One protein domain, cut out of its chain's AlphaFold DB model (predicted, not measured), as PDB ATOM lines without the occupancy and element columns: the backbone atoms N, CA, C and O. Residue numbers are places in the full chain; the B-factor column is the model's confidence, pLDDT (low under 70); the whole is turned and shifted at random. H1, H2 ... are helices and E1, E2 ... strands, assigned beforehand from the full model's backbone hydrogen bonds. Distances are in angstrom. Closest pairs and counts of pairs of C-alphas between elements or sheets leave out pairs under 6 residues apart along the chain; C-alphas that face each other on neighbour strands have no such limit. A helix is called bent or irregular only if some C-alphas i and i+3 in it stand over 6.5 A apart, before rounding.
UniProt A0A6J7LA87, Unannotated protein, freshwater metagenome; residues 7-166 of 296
ATOM      1  N   ILE A   7     -37.774 -11.803  -0.598       80.75
ATOM      2  CA  ILE A   7     -38.037 -11.479  -2.009       80.75
ATOM      3  C   ILE A   7     -39.543 -11.470  -2.308       80.75
ATOM      4  O   ILE A   7     -40.020 -10.594  -3.025       80.75
ATOM      5  N   GLU A   8     -40.307 -12.315  -1.621       82.19
ATOM      6  CA  GLU A   8     -41.760 -12.411  -1.720       82.19
ATOM      7  C   GLU A   8     -42.451 -11.136  -1.226       82.19
ATOM      8  O   GLU A   8     -43.452 -10.706  -1.801       82.19
ATOM      9  N   LEU A   9     -41.908 -10.488  -0.188       81.88
ATOM     10  CA  LEU A   9     -42.420  -9.206   0.307       81.88
ATOM     11  C   LEU A   9     -42.131  -8.079  -0.683       81.88
ATOM     12  O   LEU A   9     -42.985  -7.217  -0.895       81.88
ATOM     13  N   VAL A  10     -40.955  -8.101  -1.316       83.38
ATOM     14  CA  VAL A  10     -40.598  -7.147  -2.374       83.38
ATOM     15  C   VAL A  10     -41.517  -7.334  -3.577       83.38
ATOM     16  O   VAL A  10     -42.082  -6.356  -4.058       83.38
ATOM     17  N   ALA A  11     -41.727  -8.573  -4.022       84.31
ATOM     18  CA  ALA A  11     -42.619  -8.881  -5.130       84.31
ATOM     19  C   ALA A  11     -44.075  -8.518  -4.816       84.31
ATOM     20  O   ALA A  11     -44.733  -7.892  -5.637       84.31
ATOM     21  N   SER A  12     -44.564  -8.808  -3.609       82.19
ATOM     22  CA  SER A  12     -45.924  -8.436  -3.189       82.19
ATOM     23  C   SER A  12     -46.103  -6.920  -3.058       82.19
ATOM     24  O   SER A  12     -47.168  -6.380  -3.352       82.19
ATOM     25  N   GLY A  13     -45.079  -6.201  -2.588       83.31
ATOM     26  CA  GLY A  13     -45.073  -4.738  -2.567       83.31
ATOM     27  C   GLY A  13     -45.113  -4.161  -3.979       83.31
ATOM     28  O   GLY A  13     -45.989  -3.361  -4.291       83.31
ATOM     29  N   LEU A  14     -44.218  -4.634  -4.849       84.75
ATOM     30  CA  LEU A  14     -44.117  -4.188  -6.234       84.75
ATOM     31  C   LEU A  14     -45.374  -4.523  -7.044       84.75
ATOM     32  O   LEU A  14     -45.868  -3.673  -7.773       84.75
ATOM     33  N   GLY A  15     -45.915  -5.732  -6.888       84.19
ATOM     34  CA  GLY A  15     -47.132  -6.180  -7.558       84.19
ATOM     35  C   GLY A  15     -48.342  -5.329  -7.190       84.19
ATOM     36  O   GLY A  15     -49.117  -4.963  -8.067       84.19
ATOM     37  N   ARG A  16     -48.456  -4.908  -5.923       83.31
ATOM     38  CA  ARG A  16     -49.477  -3.936  -5.500       83.31
ATOM     39  C   ARG A  16     -49.249  -2.560  -6.120       83.31
ATOM     40  O   ARG A  16     -50.160  -2.021  -6.732       83.31
ATOM     41  N   THR A  17     -48.035  -2.016  -6.024       83.06
ATOM     42  CA  THR A  17     -47.716  -0.679  -6.559       83.06
ATOM     43  C   THR A  17     -47.879  -0.586  -8.078       83.06
ATOM     44  O   THR A  17     -48.301   0.446  -8.591       83.06
ATOM     45  N   LEU A  18     -47.532  -1.643  -8.812       83.88
ATOM     46  CA  LEU A  18     -47.611  -1.679 -10.276       83.88
ATOM     47  C   LEU A  18     -48.912  -2.286 -10.798       83.88
ATOM     48  O   LEU A  18     -49.131  -2.297 -12.008       83.88
ATOM     49  N   ASN A  19     -49.759  -2.787  -9.901       81.56
ATOM     50  CA  ASN A  19     -50.950  -3.555 -10.229       81.56
ATOM     51  C   ASN A  19     -50.660  -4.700 -11.222       81.56
ATOM     52  O   ASN A  19     -51.286  -4.807 -12.283       81.56
ATOM     53  N   LEU A  20     -49.660  -5.513 -10.867       83.62
ATOM     54  CA  LEU A  20     -49.157  -6.660 -11.619       83.62
ATOM     55  C   LEU A  20     -49.111  -7.903 -10.732       83.62
ATOM     56  O   LEU A  20     -48.786  -7.830  -9.545       83.62
ATOM     57  N   ASN A  21     -49.371  -9.059 -11.328       83.12
ATOM     58  CA  ASN A  21     -49.051 -10.351 -10.748       83.12
ATOM     59  C   ASN A  21     -47.622 -10.752 -11.145       83.12
ATOM     60  O   ASN A  21     -47.313 -10.898 -12.328       83.12
ATOM     61  N   LEU A  22     -46.741 -10.925 -10.161       83.50
ATOM     62  CA  LEU A  22     -45.364 -11.368 -10.384       83.50
ATOM     63  C   LEU A  22     -45.275 -12.870 -10.109       83.50
ATOM     64  O   LEU A  22     -45.242 -13.297  -8.956       83.50
ATOM     65  N   THR A  23     -45.253 -13.666 -11.176       79.56
ATOM     66  CA  THR A  23     -45.318 -15.135 -11.109       79.56
ATOM     67  C   THR A  23     -43.974 -15.793 -10.816       79.56
ATOM     68  O   THR A  23     -43.932 -16.869 -10.224       79.56
ATOM     69  N   GLU A  24     -42.876 -15.148 -11.206       80.44
ATOM     70  CA  GLU A  24     -41.518 -15.667 -11.055       80.44
ATOM     71  C   GLU A  24     -40.596 -14.608 -10.451       80.44
ATOM     72  O   GLU A  24     -40.709 -13.410 -10.725       80.44
ATOM     73  N   GLN A  25     -39.676 -15.058  -9.599       83.25
ATOM     74  CA  GLN A  25     -38.735 -14.213  -8.875       83.25
ATOM     75  C   GLN A  25     -37.369 -14.886  -8.867       83.25
ATOM     76  O   GLN A  25     -37.253 -16.077  -8.581       83.25
ATOM     77  N   PHE A  26     -36.324 -14.112  -9.151       83.19
ATOM     78  CA  PHE A  26     -34.970 -14.637  -9.265       83.19
ATOM     79  C   PHE A  26     -33.993 -13.809  -8.440       83.19
ATOM     80  O   PHE A  26     -33.923 -12.586  -8.571       83.19
ATOM     81  N   VAL A  27     -33.188 -14.491  -7.623       84.62
ATOM     82  CA  VAL A  27     -31.996 -13.914  -6.997       84.62
ATOM     83  C   VAL A  27     -30.796 -14.320  -7.840       84.62
ATOM     84  O   VAL A  27     -30.549 -15.505  -8.044       84.62
ATOM     85  N   ILE A  28     -30.053 -13.336  -8.341       86.19
ATOM     86  CA  ILE A  28     -28.868 -13.569  -9.170       86.19
ATOM     87  C   ILE A  28     -27.633 -13.284  -8.320       86.19
ATOM     88  O   ILE A  28     -27.431 -12.154  -7.865       86.19
ATOM     89  N   SER A  29     -26.815 -14.311  -8.091       87.00
ATOM     90  CA  SER A  29     -25.544 -14.164  -7.377       87.00
ATOM     91  C   SER A  29     -24.496 -13.442  -8.234       87.00
ATOM     92  O   SER A  29     -24.646 -13.291  -9.447       87.00
ATOM     93  N   ALA A  30     -23.391 -13.008  -7.622       89.81
ATOM     94  CA  ALA A  30     -22.296 -12.390  -8.371       89.81
ATOM     95  C   ALA A  30     -21.672 -13.348  -9.406       89.81
ATOM     96  O   ALA A  30     -21.366 -12.933 -10.523       89.81
ATOM     97  N   SER A  31     -21.536 -14.632  -9.062       88.50
ATOM     98  CA  SER A  31     -21.065 -15.670  -9.986       88.50
ATOM     99  C   SER A  31     -22.050 -15.918 -11.127       88.50
ATOM    100  O   SER A  31     -21.625 -16.032 -12.275       88.50
ATOM    101  N   ASP A  32     -23.358 -15.929 -10.847       87.88
ATOM    102  CA  ASP A  32     -24.374 -16.088 -11.895       87.88
ATOM    103  C   ASP A  32     -24.374 -14.893 -12.854       87.88
ATOM    104  O   ASP A  32     -24.482 -15.077 -14.064       87.88
ATOM    105  N   TRP A  33     -24.186 -13.670 -12.342       91.19
ATOM    106  CA  TRP A  33     -24.008 -12.481 -13.179       91.19
ATOM    107  C   TRP A  33     -22.828 -12.623 -14.139       91.19
ATOM    108  O   TRP A  33     -22.976 -12.343 -15.330       91.19
ATOM    109  N   ALA A  34     -21.677 -13.090 -13.652       90.88
ATOM    110  CA  ALA A  34     -20.502 -13.294 -14.490       90.88
ATOM    111  C   ALA A  34     -20.751 -14.348 -15.587       90.88
ATOM    112  O   ALA A  34     -20.359 -14.134 -16.735       90.88
ATOM    113  N   LEU A  35     -21.453 -15.443 -15.269       89.38
ATOM    114  CA  LEU A  35     -21.830 -16.473 -16.245       89.38
ATOM    115  C   LEU A  35     -22.812 -15.950 -17.305       89.38
ATOM    116  O   LEU A  35     -22.612 -16.188 -18.494       89.38
ATOM    117  N   LEU A  36     -23.847 -15.212 -16.890       90.06
ATOM    118  CA  LEU A  36     -24.859 -14.636 -17.786       90.06
ATOM    119  C   LEU A  36     -24.256 -13.639 -18.778       90.06
ATOM    120  O   LEU A  36     -24.631 -13.598 -19.950       90.06
ATOM    121  N   VAL A  37     -23.342 -12.807 -18.287       92.25
ATOM    122  CA  VAL A  37     -22.800 -11.668 -19.029       92.25
ATOM    123  C   VAL A  37     -21.538 -12.041 -19.807       92.25
ATOM    124  O   VAL A  37     -21.263 -11.425 -20.834       92.25
ATOM    125  N   GLY A  38     -20.804 -13.073 -19.380       92.44
ATOM    126  CA  GLY A  38     -19.536 -13.524 -19.964       92.44
ATOM    127  C   GLY A  38     -19.498 -13.607 -21.498       92.44
ATOM    128  O   GLY A  38     -18.574 -13.061 -22.097       92.44
ATOM    129  N   PRO A  39     -20.500 -14.188 -22.179       91.69
ATOM    130  CA  PRO A  39     -20.509 -14.261 -23.646       91.69
ATOM    131  C   PRO A  39     -20.651 -12.908 -24.365       91.69
ATOM    132  O   PRO A  39     -20.492 -12.836 -25.583       91.69
ATOM    133  N   TYR A  40     -20.975 -11.844 -23.629       92.56
ATOM    134  CA  TYR A  40     -21.303 -10.517 -24.152       92.56
ATOM    135  C   TYR A  40     -20.340  -9.427 -23.677       92.56
ATOM    136  O   TYR A  40     -20.483  -8.271 -24.082       92.56
ATOM    137  N   VAL A  41     -19.359  -9.759 -22.837       92.94
ATOM    138  CA  VAL A  41     -18.322  -8.798 -22.451       92.94
ATOM    139  C   VAL A  41     -17.305  -8.596 -23.580       92.94
ATOM    140  O   VAL A  41     -17.100  -9.493 -24.397       92.94
ATOM    141  N   PRO A  42     -16.633  -7.433 -23.636       95.56
ATOM    142  CA  PRO A  42     -16.846  -6.257 -22.793       95.56
ATOM    143  C   PRO A  42     -18.173  -5.530 -23.072       95.56
ATOM    144  O   PRO A  42     -18.593  -5.403 -24.226       95.56
ATOM    145  N   ILE A  43     -18.798  -5.007 -22.009       96.69
ATOM    146  CA  ILE A  43     -19.950  -4.095 -22.114       96.69
ATOM    147  C   ILE A  43     -19.462  -2.667 -21.902       96.69
ATOM    148  O   ILE A  43     -18.988  -2.322 -20.822       96.69
ATOM    149  N   SER A  44     -19.602  -1.835 -22.927       96.31
ATOM    150  CA  SER A  44     -19.251  -0.419 -22.869       96.31
ATOM    151  C   SER A  44     -20.495   0.430 -22.622       96.31
ATOM    152  O   SER A  44     -21.514   0.245 -23.287       96.31
ATOM    153  N   LEU A  45     -20.409   1.369 -21.683       96.31
ATOM    154  CA  LEU A  45     -21.465   2.337 -21.388       96.31
ATOM    155  C   LEU A  45     -20.874   3.635 -20.828       96.31
ATOM    156  O   LEU A  45     -19.765   3.642 -20.297       96.31
ATOM    157  N   SER A  46     -21.616   4.734 -20.934       96.62
ATOM    158  CA  SER A  46     -21.236   6.013 -20.329       96.62
ATOM    159  C   SER A  46     -22.038   6.239 -19.054       96.62
ATOM    160  O   SER A  46     -23.268   6.219 -19.100       96.62
ATOM    161  N   ILE A  47     -21.363   6.481 -17.932       94.69
ATOM    162  CA  ILE A  47     -22.012   6.771 -16.649       94.69
ATOM    163  C   ILE A  47     -21.934   8.262 -16.293       94.69
ATOM    164  O   ILE A  47     -20.895   8.893 -16.511       94.69
ATOM    165  N   PRO A  48     -23.011   8.847 -15.733       92.19
ATOM    166  CA  PRO A  48     -23.065  10.276 -15.420       92.19
ATOM    167  C   PRO A  48     -22.241  10.657 -14.183       92.19
ATOM    168  O   PRO A  48     -21.787  11.801 -14.086       92.19
ATOM    169  N   ASP A  49     -22.008   9.695 -13.287       90.94
ATOM    170  CA  ASP A  49     -21.388   9.886 -11.978       90.94
ATOM    171  C   ASP A  49     -20.322   8.827 -11.699       90.94
ATOM    172  O   ASP A  49     -20.338   7.731 -12.257       90.94
ATOM    173  N   VAL A  50     -19.396   9.161 -10.801       92.75
ATOM    174  CA  VAL A  50     -18.379   8.232 -10.303       92.75
ATOM    175  C   VAL A  50     -19.018   7.147  -9.431       92.75
ATOM    176  O   VAL A  50     -19.846   7.445  -8.572       92.75
ATOM    177  N   VAL A  51     -18.600   5.893  -9.602       93.50
ATOM    178  CA  VAL A  51     -19.015   4.784  -8.732       93.50
ATOM    179  C   VAL A  51     -17.940   4.536  -7.697       93.50
ATOM    180  O   VAL A  51     -16.762   4.378  -8.032       93.50
ATOM    181  N   ARG A  52     -18.362   4.475  -6.437       92.81
ATOM    182  CA  ARG A  52     -17.478   4.294  -5.292       92.81
ATOM    183  C   ARG A  52     -17.880   3.083  -4.466       92.81
ATOM    184  O   ARG A  52     -19.054   2.709  -4.442       92.81
ATOM    185  N   ASP A  53     -16.905   2.476  -3.802       90.56
ATOM    186  CA  ASP A  53     -17.151   1.401  -2.844       90.56
ATOM    187  C   ASP A  53     -17.622   1.943  -1.484       90.56
ATOM    188  O   ASP A  53     -17.794   3.148  -1.275       90.56
ATOM    189  N   ALA A  54     -17.822   1.032  -0.531       88.75
ATOM    190  CA  ALA A  54     -18.220   1.372   0.833       88.75
ATOM    191  C   ALA A  54     -17.164   2.204   1.594       88.75
ATOM    192  O   ALA A  54     -17.502   2.837   2.592       88.75
ATOM    193  N   LYS A  55     -15.906   2.219   1.133       90.38
ATOM    194  CA  LYS A  55     -14.790   3.000   1.689       90.38
ATOM    195  C   LYS A  55     -14.575   4.324   0.940       90.38
ATOM    196  O   LYS A  55     -13.559   4.977   1.148       90.38
ATOM    197  N   ASP A  56     -15.523   4.721   0.086       89.25
ATOM    198  CA  ASP A  56     -15.478   5.920  -0.765       89.25
ATOM    199  C   ASP A  56     -14.376   5.894  -1.848       89.25
ATOM    200  O   ASP A  56     -14.124   6.904  -2.517       89.25
ATOM    201  N   ALA A  57     -13.741   4.740  -2.085       92.44
ATOM    202  CA  ALA A  57     -12.743   4.575  -3.136       92.44
ATOM    203  C   ALA A  57     -13.419   4.477  -4.509       92.44
ATOM    204  O   ALA A  57     -14.458   3.836  -4.660       92.44
ATOM    205  N   VAL A  58     -12.833   5.114  -5.526       94.12
ATOM    206  CA  VAL A  58     -13.361   5.075  -6.900       94.12
ATOM    207  C   VAL A  58     -13.147   3.686  -7.495       94.12
ATOM    208  O   VAL A  58     -12.008   3.255  -7.640       94.12
ATOM    209  N   ILE A  59     -14.237   3.023  -7.884       94.44
ATOM    210  CA  ILE A  59     -14.198   1.738  -8.601       94.44
ATOM    211  C   ILE A  59     -14.389   1.957 -10.104       94.44
ATOM    212  O   ILE A  59     -13.703   1.340 -10.914       94.44
ATOM    213  N   PHE A  60     -15.303   2.858 -10.480       95.75
ATOM    214  CA  PHE A  60     -15.557   3.203 -11.878       95.75
ATOM    215  C   PHE A  60     -15.604   4.727 -12.043       95.75
ATOM    216  O   PHE A  60     -16.375   5.390 -11.340       95.75
ATOM    217  N   PRO A  61     -14.785   5.308 -12.937       95.00
ATOM    218  CA  PRO A  61     -14.771   6.747 -13.163       95.00
ATOM    219  C   PRO A  61     -16.024   7.203 -13.918       95.00
ATOM    220  O   PRO A  61     -16.616   6.442 -14.678       95.00
ATOM    221  N   LYS A  62     -16.388   8.478 -13.750       95.25
ATOM    222  CA  LYS A  62     -17.411   9.131 -14.575       95.25
ATOM    223  C   LYS A  62     -17.029   9.065 -16.063       95.25
ATOM    224  O   LYS A  62     -15.860   9.234 -16.404       95.25
ATOM    225  N   GLY A  63     -18.022   8.916 -16.937       96.00
ATOM    226  CA  GLY A  63     -17.839   8.861 -18.387       96.00
ATOM    227  C   GLY A  63     -17.803   7.430 -18.916       96.00
ATOM    228  O   GLY A  63     -18.540   6.573 -18.435       96.00
ATOM    229  N   SER A  64     -16.986   7.182 -19.940       96.81
ATOM    230  CA  SER A  64     -16.928   5.881 -20.614       96.81
ATOM    231  C   SER A  64     -16.299   4.810 -19.723       96.81
ATOM    232  O   SER A  64     -15.147   4.931 -19.303       96.81
ATOM    233  N   VAL A  65     -17.045   3.735 -19.480       96.88
ATOM    234  CA  VAL A  65     -16.634   2.574 -18.690       96.88
ATOM    235  C   VAL A  65     -16.824   1.309 -19.518       96.88
ATOM    236  O   VAL A  65     -17.788   1.169 -20.267       96.88
ATOM    237  N   THR A  66     -15.884   0.377 -19.375       97.12
ATOM    238  CA  THR A  66     -15.936  -0.950 -19.993       97.12
ATOM    239  C   THR A  66     -15.974  -1.998 -18.892       97.12
ATOM    240  O   THR A  66     -15.018  -2.123 -18.130       97.12
ATOM    241  N   LEU A  67     -17.079  -2.732 -18.799       97.44
ATOM    242  CA  LEU A  67     -17.301  -3.746 -17.775       97.44
ATOM    243  C   LEU A  67     -16.852  -5.129 -18.254       97.44
ATOM    244  O   LEU A  67     -17.252  -5.593 -19.329       97.44
ATOM    245  N   LYS A  68     -16.056  -5.795 -17.413       96.81
ATOM    246  CA  LYS A  68     -15.785  -7.238 -17.461       96.81
ATOM    247  C   LYS A  68     -16.855  -8.014 -16.688       96.81
ATOM    248  O   LYS A  68     -17.627  -7.435 -15.928       96.81
ATOM    249  N   ALA A  69     -16.898  -9.330 -16.877       94.88
ATOM    250  CA  ALA A  69     -17.963 -10.179 -16.340       94.88
ATOM    251  C   ALA A  69     -17.990 -10.192 -14.800       94.88
ATOM    252  O   ALA A  69     -19.048 -10.064 -14.191       94.88
ATOM    253  N   ASP A  70     -16.816 -10.261 -14.175       94.44
ATOM    254  CA  ASP A  70     -16.601 -10.229 -12.724       94.44
ATOM    255  C   ASP A  70     -16.889  -8.857 -12.084       94.44
ATOM    256  O   ASP A  70     -17.116  -8.757 -10.880       94.44
ATOM    257  N   GLN A  71     -16.937  -7.795 -12.890       96.06
ATOM    258  CA  GLN A  71     -17.183  -6.424 -12.437       96.06
ATOM    259  C   GLN A  71     -18.672  -6.052 -12.386       96.06
ATOM    260  O   GLN A  71     -19.032  -5.072 -11.733       96.06
ATOM    261  N   VAL A  72     -19.546  -6.817 -13.048       95.56
ATOM    262  CA  VAL A  72     -20.977  -6.495 -13.186       95.56
ATOM    263  C   VAL A  72     -21.674  -6.414 -11.830       95.56
ATOM    264  O   VAL A  72     -22.365  -5.438 -11.546       95.56
ATOM    265  N   ALA A  73     -21.470  -7.409 -10.967       93.50
ATOM    266  CA  ALA A  73     -22.130  -7.447  -9.665       93.50
ATOM    267  C   ALA A  73     -21.740  -6.243  -8.794       93.50
ATOM    268  O   ALA A  73     -22.611  -5.612  -8.192       93.50
ATOM    269  N   ALA A  74     -20.455  -5.874  -8.782       93.12
ATOM    270  CA  ALA A  74     -19.985  -4.672  -8.101       93.12
ATOM    271  C   ALA A  74     -20.635  -3.420  -8.708       93.12
ATOM    272  O   ALA A  74     -21.254  -2.641  -7.992       93.12
ATOM    273  N   PHE A  75     -20.613  -3.275 -10.034       94.94
ATOM    274  CA  PHE A  75     -21.211  -2.132 -10.724       94.94
ATOM    275  C   PHE A  75     -22.698  -1.913 -10.374       94.94
ATOM    276  O   PHE A  75     -23.130  -0.779 -10.149       94.94
ATOM    277  N   LEU A  76     -23.478  -2.997 -10.274       93.12
ATOM    278  CA  LEU A  76     -24.915  -2.956  -9.974       93.12
ATOM    279  C   LEU A  76     -25.252  -2.707  -8.496       93.12
ATOM    280  O   LEU A  76     -26.370  -2.270  -8.197       93.12
ATOM    281  N   THR A  77     -24.335  -3.013  -7.574       90.50
ATOM    282  CA  THR A  77     -24.626  -3.060  -6.128       90.50
ATOM    283  C   THR A  77     -23.821  -2.079  -5.288       90.50
ATOM    284  O   THR A  77     -24.265  -1.744  -4.188       90.50
ATOM    285  N   SER A  78     -22.686  -1.579  -5.792       90.69
ATOM    286  CA  SER A  78     -21.844  -0.611  -5.091       90.69
ATOM    287  C   SER A  78     -22.662   0.581  -4.607       90.69
ATOM    288  O   SER A  78     -23.472   1.142  -5.350       90.69
ATOM    289  N   LYS A  79     -22.430   0.950  -3.347       85.50
ATOM    290  CA  LYS A  79     -23.013   2.107  -2.676       85.50
ATOM    291  C   LYS A  79     -21.950   2.693  -1.752       85.50
ATOM    292  O   LYS A  79     -21.334   1.956  -0.984       85.50
ATOM    293  N   SER A  80     -21.771   4.005  -1.819       87.25
ATOM    294  CA  SER A  80     -20.924   4.768  -0.898       87.25
ATOM    295  C   SER A  80     -21.786   5.667  -0.007       87.25
ATOM    296  O   SER A  80     -22.960   5.879  -0.325       87.25
ATOM    297  N   PRO A  81     -21.237   6.254   1.070       82.94
ATOM    298  CA  PRO A  81     -21.961   7.234   1.886       82.94
ATOM    299  C   PRO A  81     -22.463   8.457   1.101       82.94
ATOM    300  O   PRO A  81     -23.422   9.099   1.515       82.94
ATOM    301  N   LYS A  82     -21.830   8.776  -0.035       79.69
ATOM    302  CA  LYS A  82     -22.193   9.895  -0.919       79.69
ATOM    303  C   LYS A  82     -23.171   9.501  -2.030       79.69
ATOM    304  O   LYS A  82     -23.583  10.357  -2.805       79.69
ATOM    305  N   ASP A  83     -23.510   8.218  -2.138       79.25
ATOM    306  CA  ASP A  83     -24.336   7.661  -3.207       79.25
ATOM    307  C   ASP A  83     -25.771   7.452  -2.711       79.25
ATOM    308  O   ASP A  83     -26.003   6.862  -1.649       79.25
ATOM    309  N   ASN A  84     -26.754   7.911  -3.483       79.44
ATOM    310  CA  ASN A  84     -28.160   7.672  -3.175       79.44
ATOM    311  C   ASN A  84     -28.722   6.515  -4.021       79.44
ATOM    312  O   ASN A  84     -28.086   5.996  -4.941       79.44
ATOM    313  N   ASP A  85     -29.930   6.063  -3.689       81.06
ATOM    314  CA  ASP A  85     -30.538   4.932  -4.393       81.06
ATOM    315  C   ASP A  85     -30.941   5.274  -5.843       81.06
ATOM    316  O   ASP A  85     -31.005   4.368  -6.672       81.06
ATOM    317  N   LEU A  86     -31.119   6.560  -6.180       84.19
ATOM    318  CA  LEU A  86     -31.396   7.021  -7.543       84.19
ATOM    319  C   LEU A  86     -30.158   6.907  -8.443       84.19
ATOM    320  O   LEU A  86     -30.267   6.417  -9.565       84.19
ATOM    321  N   ASN A  87     -28.968   7.261  -7.946       86.94
ATOM    322  CA  ASN A  87     -27.716   7.025  -8.672       86.94
ATOM    323  C   ASN A  87     -27.551   5.529  -8.994       86.94
ATOM    324  O   ASN A  87     -27.202   5.171 -10.120       86.94
ATOM    325  N   ARG A  88     -27.849   4.640  -8.033       88.31
ATOM    326  CA  ARG A  88     -27.814   3.188  -8.265       88.31
ATOM    327  C   ARG A  88     -28.865   2.739  -9.283       88.31
ATOM    328  O   ARG A  88     -28.525   1.950 -10.160       88.31
ATOM    329  N   LEU A  89     -30.095   3.251  -9.209       88.56
ATOM    330  CA  LEU A  89     -31.160   2.947 -10.173       88.56
ATOM    331  C   LEU A  89     -30.745   3.313 -11.607       88.56
ATOM    332  O   LEU A  89     -30.861   2.482 -12.506       88.56
ATOM    333  N   ILE A  90     -30.175   4.506 -11.803       89.31
ATOM    334  CA  ILE A  90     -29.675   4.963 -13.108       89.31
ATOM    335  C   ILE A  90     -28.582   4.023 -13.631       89.31
ATOM    336  O   ILE A  90     -28.606   3.627 -14.794       89.31
ATOM    337  N   ARG A  91     -27.628   3.609 -12.783       92.06
ATOM    338  CA  ARG A  91     -26.578   2.654 -13.190       92.06
ATOM    339  C   ARG A  91     -27.149   1.305 -13.611       92.06
ATOM    340  O   ARG A  91     -26.708   0.750 -14.615       92.06
ATOM    341  N   GLN A  92     -28.117   0.789 -12.860       93.38
ATOM    342  CA  GLN A  92     -28.787  -0.468 -13.186       93.38
ATOM    343  C   GLN A  92     -29.509  -0.364 -14.534       93.38
ATOM    344  O   GLN A  92     -29.343  -1.243 -15.376       93.38
ATOM    345  N   GLU A  93     -30.231   0.728 -14.785       92.38
ATOM    346  CA  GLU A  93     -30.890   0.981 -16.069       92.38
ATOM    347  C   GLU A  93     -29.892   1.048 -17.237       92.38
ATOM    348  O   GLU A  93     -30.093   0.390 -18.261       92.38
ATOM    349  N   LEU A  94     -28.796   1.801 -17.082       94.44
ATOM    350  CA  LEU A  94     -27.748   1.926 -18.101       94.44
ATOM    351  C   LEU A  94     -27.119   0.572 -18.436       94.44
ATOM    352  O   LEU A  94     -26.925   0.260 -19.612       94.44
ATOM    353  N   PHE A  95     -26.834  -0.242 -17.419       95.25
ATOM    354  CA  PHE A  95     -26.335  -1.599 -17.617       95.25
ATOM    355  C   PHE A  95     -27.340  -2.463 -18.383       95.25
ATOM    356  O   PHE A  95     -26.960  -3.073 -19.379       95.25
ATOM    357  N   TRP A  96     -28.611  -2.492 -17.966       93.44
ATOM    358  CA  TRP A  96     -29.642  -3.293 -18.634       93.44
ATOM    359  C   TRP A  96     -29.795  -2.910 -20.105       93.44
ATOM    360  O   TRP A  96     -29.813  -3.791 -20.964       93.44
ATOM    361  N   LYS A  97     -29.827  -1.608 -20.410       92.25
ATOM    362  CA  LYS A  97     -29.870  -1.097 -21.787       92.25
ATOM    363  C   LYS A  97     -28.661  -1.564 -22.600       92.25
ATOM    364  O   LYS A  97     -28.836  -2.159 -23.663       92.25
ATOM    365  N   ALA A  98     -27.448  -1.346 -22.090       94.19
ATOM    366  CA  ALA A  98     -26.215  -1.700 -22.792       94.19
ATOM    367  C   ALA A  98     -26.072  -3.217 -22.994       94.19
ATOM    368  O   ALA A  98     -25.733  -3.675 -24.087       94.19
ATOM    369  N   TRP A  99     -26.370  -4.012 -21.964       93.44
ATOM    370  CA  TRP A  99     -26.274  -5.466 -22.027       93.44
ATOM    371  C   TRP A  99     -27.291  -6.060 -22.996       93.44
ATOM    372  O   TRP A  99     -26.910  -6.824 -23.879       93.44
ATOM    373  N   LEU A 100     -28.567  -5.678 -22.909       91.69
ATOM    374  CA  LEU A 100     -29.605  -6.218 -23.791       91.69
ATOM    375  C   LEU A 100     -29.386  -5.816 -25.255       91.69
ATOM    376  O   LEU A 100     -29.608  -6.629 -26.152       91.69
ATOM    377  N   GLN A 101     -28.868  -4.612 -25.513       90.19
ATOM    378  CA  GLN A 101     -28.435  -4.213 -26.854       90.19
ATOM    379  C   GLN A 101     -27.268  -5.075 -27.364       90.19
ATOM    380  O   GLN A 101     -27.242  -5.473 -28.533       90.19
ATOM    381  N   LYS A 102     -26.303  -5.392 -26.497       91.06
ATOM    382  CA  LYS A 102     -25.180  -6.274 -26.831       91.06
ATOM    383  C   LYS A 102     -25.655  -7.692 -27.146       91.06
ATOM    384  O   LYS A 102     -25.251  -8.245 -28.163       91.06
ATOM    385  N   VAL A 103     -26.566  -8.238 -26.338       90.25
ATOM    386  CA  VAL A 103     -27.194  -9.547 -26.577       90.25
ATOM    387  C   VAL A 103     -27.923  -9.563 -27.918       90.25
ATOM    388  O   VAL A 103     -27.753 -10.491 -28.704       90.25
ATOM    389  N   LYS A 104     -28.700  -8.516 -28.215       88.06
ATOM    390  CA  LYS A 104     -29.439  -8.395 -29.479       88.06
ATOM    391  C   LYS A 104     -28.524  -8.357 -30.707       88.06
ATOM    392  O   LYS A 104     -28.908  -8.851 -31.760       88.06
ATOM    393  N   SER A 105     -27.337  -7.763 -30.586       88.44
ATOM    394  CA  SER A 105     -26.423  -7.535 -31.715       88.44
ATOM    395  C   SER A 105     -25.369  -8.622 -31.923       88.44
ATOM    396  O   SER A 105     -24.837  -8.720 -33.025       88.44
ATOM    397  N   SER A 106     -25.041  -9.436 -30.914       84.88
ATOM    398  CA  SER A 106     -23.894 -10.348 -31.015       84.88
ATOM    399  C   SER A 106     -24.170 -11.637 -31.793       84.88
ATOM    400  O   SER A 106     -23.223 -12.299 -32.206       84.88
ATOM    401  N   GLY A 107     -25.438 -12.042 -31.951       77.06
ATOM    402  CA  GLY A 107     -25.811 -13.340 -32.541       77.06
ATOM    403  C   GLY A 107     -25.365 -14.564 -31.719       77.06
ATOM    404  O   GLY A 107     -25.657 -15.698 -32.093       77.06
ATOM    405  N   THR A 108     -24.680 -14.342 -30.593       81.69
ATOM    406  CA  THR A 108     -24.161 -15.380 -29.699       81.69
ATOM    407  C   THR A 108     -25.316 -16.142 -29.046       81.69
ATOM    408  O   THR A 108     -26.261 -15.514 -28.557       81.69
ATOM    409  N   PRO A 109     -25.260 -17.483 -28.969       79.94
ATOM    410  CA  PRO A 109     -26.203 -18.246 -28.166       79.94
ATOM    411  C   PRO A 109     -26.181 -17.792 -26.703       79.94
ATOM    412  O   PRO A 109     -25.122 -17.681 -26.085       79.94
ATOM    413  N   PHE A 110     -27.362 -17.539 -26.140       82.38
ATOM    414  CA  PHE A 110     -27.474 -17.093 -24.758       82.38
ATOM    415  C   PHE A 110     -27.284 -18.262 -23.778       82.38
ATOM    416  O   PHE A 110     -27.864 -19.328 -24.003       82.38
ATOM    417  N   PRO A 111     -26.517 -18.086 -22.683       77.06
ATOM    418  CA  PRO A 111     -26.352 -19.122 -21.671       77.06
ATOM    419  C   PRO A 111     -27.680 -19.350 -20.934       77.06
ATOM    420  O   PRO A 111     -28.117 -18.534 -20.127       77.06
ATOM    421  N   VAL A 112     -28.348 -20.466 -21.234       68.38
ATOM    422  CA  VAL A 112     -29.653 -20.822 -20.642       68.38
ATOM    423  C   VAL A 112     -29.540 -21.670 -19.372       68.38
ATOM    424  O   VAL A 112     -30.514 -21.779 -18.635       68.38
ATOM    425  N   GLN A 113     -28.372 -22.257 -19.098       66.69
ATOM    426  CA  GLN A 113     -28.139 -23.124 -17.937       66.69
ATOM    427  C   GLN A 113     -27.633 -22.331 -16.726       66.69
ATOM    428  O   GLN A 113     -26.523 -22.543 -16.249       66.69
ATOM    429  N   THR A 114     -28.432 -21.384 -16.242       65.75
ATOM    430  CA  THR A 114     -28.142 -20.694 -14.980       65.75
ATOM    431  C   THR A 114     -29.025 -21.229 -13.870       65.75
ATOM    432  O   THR A 114     -30.214 -21.447 -14.101       65.75
ATOM    433  N   THR A 115     -28.485 -21.356 -12.656       61.50
ATOM    434  CA  THR A 115     -29.234 -21.782 -11.458       61.50
ATOM    435  C   THR A 115     -30.492 -20.940 -11.239       61.50
ATOM    436  O   THR A 115     -31.517 -21.443 -10.798       61.50
ATOM    437  N   SER A 116     -30.431 -19.658 -11.607       66.38
ATOM    438  CA  SER A 116     -31.536 -18.714 -11.480       66.38
ATOM    439  C   SER A 116     -32.590 -18.802 -12.585       66.38
ATOM    440  O   SER A 116     -33.536 -18.045 -12.519       66.38
ATOM    441  N   GLY A 117     -32.451 -19.605 -13.648       69.50
ATOM    442  CA  GLY A 117     -33.439 -19.667 -14.751       69.50
ATOM    443  C   GLY A 117     -33.614 -18.389 -15.604       69.50
ATOM    444  O   GLY A 117     -34.188 -18.446 -16.694       69.50
ATOM    445  N   VAL A 118     -33.053 -17.247 -15.181       80.25
ATOM    446  CA  VAL A 118     -33.216 -15.931 -15.826       80.25
ATOM    447  C   VAL A 118     -32.660 -15.878 -17.252       80.25
ATOM    448  O   VAL A 118     -33.073 -15.043 -18.056       80.25
ATOM    449  N   GLY A 119     -31.736 -16.776 -17.607       79.38
ATOM    450  CA  GLY A 119     -31.094 -16.737 -18.916       79.38
ATOM    451  C   GLY A 119     -32.067 -16.917 -20.085       79.38
ATOM    452  O   GLY A 119     -31.969 -16.212 -21.090       79.38
ATOM    453  N   ARG A 120     -33.083 -17.778 -19.939       76.75
ATOM    454  CA  ARG A 120     -34.137 -17.939 -20.957       76.75
ATOM    455  C   ARG A 120     -34.984 -16.672 -21.112       76.75
ATOM    456  O   ARG A 120     -35.327 -16.303 -22.238       76.75
ATOM    457  N   PHE A 121     -35.300 -16.009 -20.003       80.94
ATOM    458  CA  PHE A 121     -36.057 -14.759 -19.991       80.94
ATOM    459  C   PHE A 121     -35.303 -13.653 -20.742       80.94
ATOM    460  O   PHE A 121     -35.830 -13.083 -21.699       80.94
ATOM    461  N   VAL A 122     -34.028 -13.436 -20.405       82.50
ATOM    462  CA  VAL A 122     -33.175 -12.429 -21.062       82.50
ATOM    463  C   VAL A 122     -33.015 -12.720 -22.555       82.50
ATOM    464  O   VAL A 122     -33.177 -11.818 -23.378       82.50
ATOM    465  N   ALA A 123     -32.764 -13.981 -22.923       79.50
ATOM    466  CA  ALA A 123     -32.643 -14.394 -24.321       79.50
ATOM    467  C   ALA A 123     -33.915 -14.113 -25.138       79.50
ATOM    468  O   ALA A 123     -33.835 -13.799 -26.326       79.50
ATOM    469  N   THR A 124     -35.087 -14.242 -24.513       80.19
ATOM    470  CA  THR A 124     -36.381 -14.000 -25.161       80.19
ATOM    471  C   THR A 124     -36.617 -12.505 -25.358       80.19
ATOM    472  O   THR A 124     -36.911 -12.075 -26.471       80.19
ATOM    473  N   ILE A 125     -36.407 -11.701 -24.314       83.06
ATOM    474  CA  ILE A 125     -36.619 -10.247 -24.363       83.06
ATOM    475  C   ILE A 125     -35.663  -9.568 -25.341       83.06
ATOM    476  O   ILE A 125     -36.087  -8.717 -26.121       83.06
ATOM    477  N   ALA A 126     -34.387  -9.958 -25.350       82.69
ATOM    478  CA  ALA A 126     -33.385  -9.321 -26.201       82.69
ATOM    479  C   ALA A 126     -33.669  -9.476 -27.709       82.69
ATOM    480  O   ALA A 126     -33.250  -8.633 -28.502       82.69
ATOM    481  N   ARG A 127     -34.401 -10.523 -28.120       78.62
ATOM    482  CA  ARG A 127     -34.813 -10.730 -29.522       78.62
ATOM    483  C   ARG A 127     -35.993  -9.850 -29.936       78.62
ATOM    484  O   ARG A 127     -36.178  -9.613 -31.127       78.62
ATOM    485  N   GLY A 128     -36.786  -9.382 -28.977       78.88
ATOM    486  CA  GLY A 128     -37.990  -8.600 -29.222       78.88
ATOM    487  C   GLY A 128     -37.751  -7.096 -29.370       78.88
ATOM    488  O   GLY A 128     -36.629  -6.595 -29.553       78.88
ATOM    489  N   GLN A 129     -38.858  -6.359 -29.285       78.25
ATOM    490  CA  GLN A 129     -38.836  -4.924 -29.040       78.25
ATOM    491  C   GLN A 129     -38.580  -4.693 -27.550       78.25
ATOM    492  O   GLN A 129     -39.324  -5.172 -26.700       78.25
ATOM    493  N   LEU A 130     -37.499  -3.980 -27.242       78.62
ATOM    494  CA  LEU A 130     -37.092  -3.712 -25.872       78.62
ATOM    495  C   LEU A 130     -37.683  -2.381 -25.408       78.62
ATOM    496  O   LEU A 130     -37.412  -1.348 -26.019       78.62
ATOM    497  N   SER A 131     -38.429  -2.408 -24.306       79.81
ATOM    498  CA  SER A 131     -38.837  -1.214 -23.570       79.81
ATOM    499  C   SER A 131     -38.294  -1.308 -22.148       79.81
ATOM    500  O   SER A 131     -38.570  -2.273 -21.439       79.81
ATOM    501  N   ILE A 132     -37.471  -0.337 -21.751       81.88
ATOM    502  CA  ILE A 132     -36.903  -0.234 -20.402       81.88
ATOM    503  C   ILE A 132     -37.244   1.150 -19.876       81.88
ATOM    504  O   ILE A 132     -36.856   2.150 -20.483       81.88
ATOM    505  N   SER A 133     -37.908   1.187 -18.726       81.19
ATOM    506  CA  SER A 133     -38.192   2.411 -17.987       81.19
ATOM    507  C   SER A 133     -37.824   2.226 -16.522       81.19
ATOM    508  O   SER A 133     -38.124   1.191 -15.926       81.19
ATOM    509  N   SER A 134     -37.214   3.246 -15.926       84.06
ATOM    510  CA  SER A 134     -37.167   3.383 -14.474       84.06
ATOM    511  C   SER A 134     -38.565   3.672 -13.929       84.06
ATOM    512  O   SER A 134     -39.367   4.334 -14.596       84.06
ATOM    513  N   LEU A 135     -38.843   3.239 -12.699       83.62
ATOM    514  CA  LEU A 135     -40.070   3.643 -12.018       83.62
ATOM    515  C   LEU A 135     -40.046   5.149 -11.721       83.62
ATOM    516  O   LEU A 135     -39.036   5.647 -11.215       83.62
ATOM    517  N   PRO A 136     -41.143   5.874 -11.999       85.25
ATOM    518  CA  PRO A 136     -41.238   7.286 -11.671       85.25
ATOM    519  C   PRO A 136     -41.341   7.432 -10.153       85.25
ATOM    520  O   PRO A 136     -42.267   6.919  -9.527       85.25
ATOM    521  N   VAL A 137     -40.386   8.139  -9.553       87.25
ATOM    522  CA  VAL A 137     -40.335   8.357  -8.104       87.25
ATOM    523  C   VAL A 137     -40.176   9.836  -7.766       87.25
ATOM    524  O   VAL A 137     -39.659  10.607  -8.571       87.25
ATOM    525  N   ILE A 138     -40.617  10.230  -6.574       86.50
ATOM    526  CA  ILE A 138     -40.407  11.566  -5.991       86.50
ATOM    527  C   ILE A 138     -39.790  11.440  -4.597       86.50
ATOM    528  O   ILE A 138     -39.984  10.409  -3.947       86.50
ATOM    529  N   PRO A 139     -39.053  12.458  -4.115       83.25
ATOM    530  CA  PRO A 139     -38.587  12.481  -2.735       83.25
ATOM    531  C   PRO A 139     -39.760  12.339  -1.758       83.25
ATOM    532  O   PRO A 139     -40.786  13.001  -1.906       83.25
ATOM    533  N   SER A 140     -39.609  11.470  -0.764       80.44
ATOM    534  CA  SER A 140     -40.597  11.277   0.291       80.44
ATOM    535  C   SER A 140     -40.613  12.500   1.211       80.44
ATOM    536  O   SER A 140     -39.580  12.796   1.817       80.44
ATOM    537  N   PRO A 141     -41.753  13.193   1.373       66.81
ATOM    538  CA  PRO A 141     -41.836  14.367   2.240       66.81
ATOM    539  C   PRO A 141     -41.748  14.019   3.737       66.81
ATOM    540  O   PRO A 141     -41.335  14.861   4.526       66.81
ATOM    541  N   ASN A 142     -42.094  12.779   4.122       61.91
ATOM    542  CA  ASN A 142     -42.243  12.340   5.520       61.91
ATOM    543  C   ASN A 142     -41.370  11.126   5.889       61.91
ATOM    544  O   ASN A 142     -41.552  10.528   6.949       61.91
ATOM    545  N   GLY A 143     -40.465  10.696   5.007       56.38
ATOM    546  CA  GLY A 143     -39.570   9.586   5.321       56.38
ATOM    547  C   GLY A 143     -38.604   9.994   6.438       56.38
ATOM    548  O   GLY A 143     -38.106  11.119   6.394       56.38
ATOM    549  N   PRO A 144     -38.295   9.126   7.420       49.62
ATOM    550  CA  PRO A 144     -37.175   9.384   8.308       49.62
ATOM    551  C   PRO A 144     -35.921   9.464   7.440       49.62
ATOM    552  O   PRO A 144     -35.377   8.442   7.031       49.62
ATOM    553  N   ASN A 145     -35.466  10.675   7.127       54.84
ATOM    554  CA  ASN A 145     -34.078  10.848   6.751       54.84
ATOM    555  C   ASN A 145     -33.300  10.413   7.997       54.84
ATOM    556  O   ASN A 145     -33.512  10.996   9.066       54.84
ATOM    557  N   PRO A 146     -32.419   9.399   7.920       52.72
ATOM    558  CA  PRO A 146     -31.401   9.259   8.950       52.72
ATOM    559  C   PRO A 146     -30.741  10.638   9.126       52.72
ATOM    560  O   PRO A 146     -30.605  11.349   8.125       52.72
ATOM    561  N   PRO A 147     -30.336  11.065  10.330       49.50
ATOM    562  CA  PRO A 147     -29.525  12.271  10.461       49.50
ATOM    563  C   PRO A 147     -28.309  12.163   9.520       49.50
ATOM    564  O   PRO A 147     -27.465  11.289   9.698       49.50
ATOM    565  N   GLY A 148     -28.276  12.982   8.462       56.88
ATOM    566  CA  GLY A 148     -27.256  12.919   7.404       56.88
ATOM    567  C   GLY A 148     -27.419  11.812   6.343       56.88
ATOM    568  O   GLY A 148     -26.497  11.592   5.564       56.88
ATOM    569  N   GLY A 149     -28.550  11.104   6.294       59.06
ATOM    570  CA  GLY A 149     -28.836  10.067   5.298       59.06
ATOM    571  C   GLY A 149     -29.458  10.610   3.999       59.06
ATOM    572  O   GLY A 149     -30.048  11.691   4.002       59.06
ATOM    573  N   PRO A 150     -29.341   9.872   2.877       63.06
ATOM    574  CA  PRO A 150     -29.912  10.282   1.596       63.06
ATOM    575  C   PRO A 150     -31.452  10.294   1.637       63.06
ATOM    576  O   PRO A 150     -32.042   9.505   2.381       63.06
ATOM    577  N   PRO A 151     -32.108  11.134   0.809       68.75
ATOM    578  CA  PRO A 151     -33.563  11.202   0.750       68.75
ATOM    579  C   PRO A 151     -34.156   9.852   0.342       68.75
ATOM    580  O   PRO A 151     -33.653   9.184  -0.567       68.75
ATOM    581  N   MET A 152     -35.244   9.460   1.003       74.81
ATOM    582  CA  MET A 152     -36.068   8.340   0.554       74.81
ATOM    583  C   MET A 152     -36.957   8.760  -0.615       74.81
ATOM    584  O   MET A 152     -37.311   9.930  -0.737       74.81
ATOM    585  N   TYR A 153     -37.342   7.801  -1.452       82.12
ATOM    586  CA  TYR A 153     -38.170   8.031  -2.631       82.12
ATOM    587  C   TYR A 153     -39.446   7.188  -2.570       82.12
ATOM    588  O   TYR A 153     -39.402   6.033  -2.147       82.12
ATOM    589  N   ILE A 154     -40.568   7.762  -3.005       84.31
ATOM    590  CA  ILE A 154     -41.860   7.080  -3.163       84.31
ATOM    591  C   ILE A 154     -42.253   7.031  -4.638       84.31
ATOM    592  O   ILE A 154     -41.919   7.938  -5.402       84.31
ATOM    593  N   VAL A 155     -42.951   5.971  -5.044       86.56
ATOM    594  CA  VAL A 155     -43.420   5.795  -6.425       86.56
ATOM    595  C   VAL A 155     -44.584   6.742  -6.708       86.56
ATOM    596  O   VAL A 155     -45.490   6.896  -5.893       86.56
ATOM    597  N   GLN A 156     -44.573   7.359  -7.887       88.25
ATOM    598  CA  GLN A 156     -45.722   8.079  -8.427       88.25
ATOM    599  C   GLN A 156     -46.682   7.065  -9.061       88.25
ATOM    600  O   GLN A 156     -46.553   6.744 -10.241       88.25
ATOM    601  N   GLU A 157     -47.613   6.527  -8.271       83.12
ATOM    602  CA  GLU A 157     -48.448   5.377  -8.657       83.12
ATOM    603  C   GLU A 157     -49.210   5.582  -9.972       83.12
ATOM    604  O   GLU A 157     -49.139   4.736 -10.858       83.12
ATOM    605  N   SER A 158     -49.864   6.730 -10.172       78.19
ATOM    606  CA  SER A 158     -50.620   7.009 -11.406       78.19
ATOM    607  C   SER A 158     -49.743   6.995 -12.668       78.19
ATOM    608  O   SER A 158     -50.136   6.465 -13.713       78.19
ATOM    609  N   VAL A 159     -48.525   7.532 -12.569       84.06
ATOM    610  CA  VAL A 159     -47.545   7.549 -13.666       84.06
ATOM    611  C   VAL A 159     -46.955   6.153 -13.881       84.06
ATOM    612  O   VAL A 159     -46.745   5.733 -15.022       84.06
ATOM    613  N   ALA A 160     -46.729   5.403 -12.800       84.44
ATOM    614  CA  ALA A 160     -46.254   4.026 -12.864       84.44
ATOM    615  C   ALA A 160     -47.276   3.114 -13.559       84.44
ATOM    616  O   ALA A 160     -46.903   2.387 -14.476       84.44
ATOM    617  N   LEU A 161     -48.563   3.215 -13.214       80.12
ATOM    618  CA  LEU A 161     -49.638   2.453 -13.860       80.12
ATOM    619  C   LEU A 161     -49.760   2.776 -15.353       80.12
ATOM    620  O   LEU A 161     -49.890   1.869 -16.172       80.12
ATOM    621  N   SER A 162     -49.630   4.053 -15.721       79.69
ATOM    622  CA  SER A 162     -49.604   4.472 -17.130       79.69
ATOM    623  C   SER A 162     -48.410   3.868 -17.882       79.69
ATOM    624  O   SER A 162     -48.539   3.440 -19.028       79.69
ATOM    625  N   SER A 163     -47.252   3.776 -17.220       81.75
ATOM    626  CA  SER A 163     -46.049   3.147 -17.783       81.75
ATOM    627  C   SER A 163     -46.226   1.635 -17.953       81.75
ATOM    628  O   SER A 163     -45.826   1.083 -18.975       81.75
ATOM    629  N   VAL A 164     -46.865   0.963 -16.990       81.75
ATOM    630  CA  VAL A 164     -47.192  -0.469 -17.076       81.75
ATOM    631  C   VAL A 164     -48.135  -0.735 -18.243       81.75
ATOM    632  O   VAL A 164     -47.846  -1.620 -19.039       81.75
ATOM    633  N   ALA A 165     -49.202   0.051 -18.404       76.88
ATOM    634  CA  ALA A 165     -50.145  -0.105 -19.512       76.88
ATOM    635  C   ALA A 165     -49.487   0.082 -20.894       76.88
ATOM    636  O   ALA A 165     -49.883  -0.563 -21.861       76.88
ATOM    637  N   ALA A 166     -48.456   0.928 -20.987       77.38
ATOM    638  CA  ALA A 166     -47.691   1.118 -22.219       77.38
ATOM    639  C   ALA A 166     -46.737  -0.050 -22.540       77.38
ATOM    640  O   ALA A 166     -46.359  -0.228 -23.697       77.38
TER     641      ALA A 166
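Overview. This is residues 7 to 166 of the 296 residues of the protein "Unannotated protein" of freshwater metagenome (UniProt A0A6J7LA87). Two loosely joined lobes make up this domain: in the larger, the long helix H4 has the two-stranded ribbon E1 and E3 beside it, with E1 facing it, and H2, H3 and H5 packed on it; in the smaller, H1 and H6 meet about perpendicular near the hairpin E4 and E5. The stretches 19 to 29 and 128 to 136 run between the lobes. The printed part has 160 residues, with six named helices and five named strands in the order H1, H2, E1, E2, E3, H3, H4, H5, E4, E5, H6; the class is mixed, and both two-stranded sheets are antiparallel. By its radius of gyration of the C-alphas, 16.8 A, the whole is compact, and it spans 48 by 40 by 25 A.

Arrangement. E1, residues 43 to 47, and E3, residues 63 to 67, are antiparallel neighbours at 151 degrees, with N 45 and O 65 at 3.0 A and N 65 and O 45 at 2.8 A, within hydrogen-bond range. E2, residues 58 to 60, pairs with no named strand, but residues 51 to 52 pair with it antiparallel; it runs on into E3 at 76 degrees. H4, residues 85 to 106, is the hub; the closest C-alphas of E1 and H4, Leu 45 and Ala 98, are 6.4 A apart. H3, residues 69 to 77, forms a helical hairpin with H4: they touch at a shallow tilt of 31 degrees, opposite ways, with Leu 76 and Gln 92 closest, their C-alphas 5.6 A apart. H2, residues 30 to 40, touches H3, the C-alphas of Ala 34 and Ala 69 closest at 4.4 A. H2 also touches H4, the C-alphas of Tyr 40 and Lys 102 closest at 6.3 A. H5, residues 118 to 127, touches H4 at a steep tilt of 67 degrees, the C-alphas of Lys 104 and Ala 126 closest at 5.2 A. H1, residues 7 to 18, touches H6, residues 157 to 166, with its residues 17 to 18 alone, about perpendicular at 87 degrees; the C-alphas of Leu 18 and Leu 161 are closest at 5.8 A. E4, residues 137 to 139, and E5, residues 153 to 155, are a hairpin, with N 138 and O 154 at 2.9 A, within hydrogen-bond range. H4 and H6 are apart. Every O i to N i+4 pair is within hydrogen-bond range in H1, H4 and H6; the counts are 5 of 7 in H2, 3 of 5 in H3 and 5 of 6 in H5.

Along the chain. H4 is 31.4 A long, from C-alpha 85 at (-30.538, 4.932, -4.393) to C-alpha 106. H1 is 16.0 A long and begins at (-38.037, -11.479, -2.009); H6 is 14.2 A long and ends at (-47.691, 1.118, -22.219). H2 is irregular, with C-alphas 36 and 39 at 7.3 A, and H3 only just, with C-alphas 70 and 73 at 6.9 A.

Size, cuts and confidence. The C-alphas farthest apart, Gly 107 and Pro 147, are 50.2 A apart. The printed part has no cut; the links H1 to H2, H4 to H5 and E4 to E5 are long. Mean pLDDT of the printed part is 84.3, with residues 112 to 117 and 141 to 151 under 70.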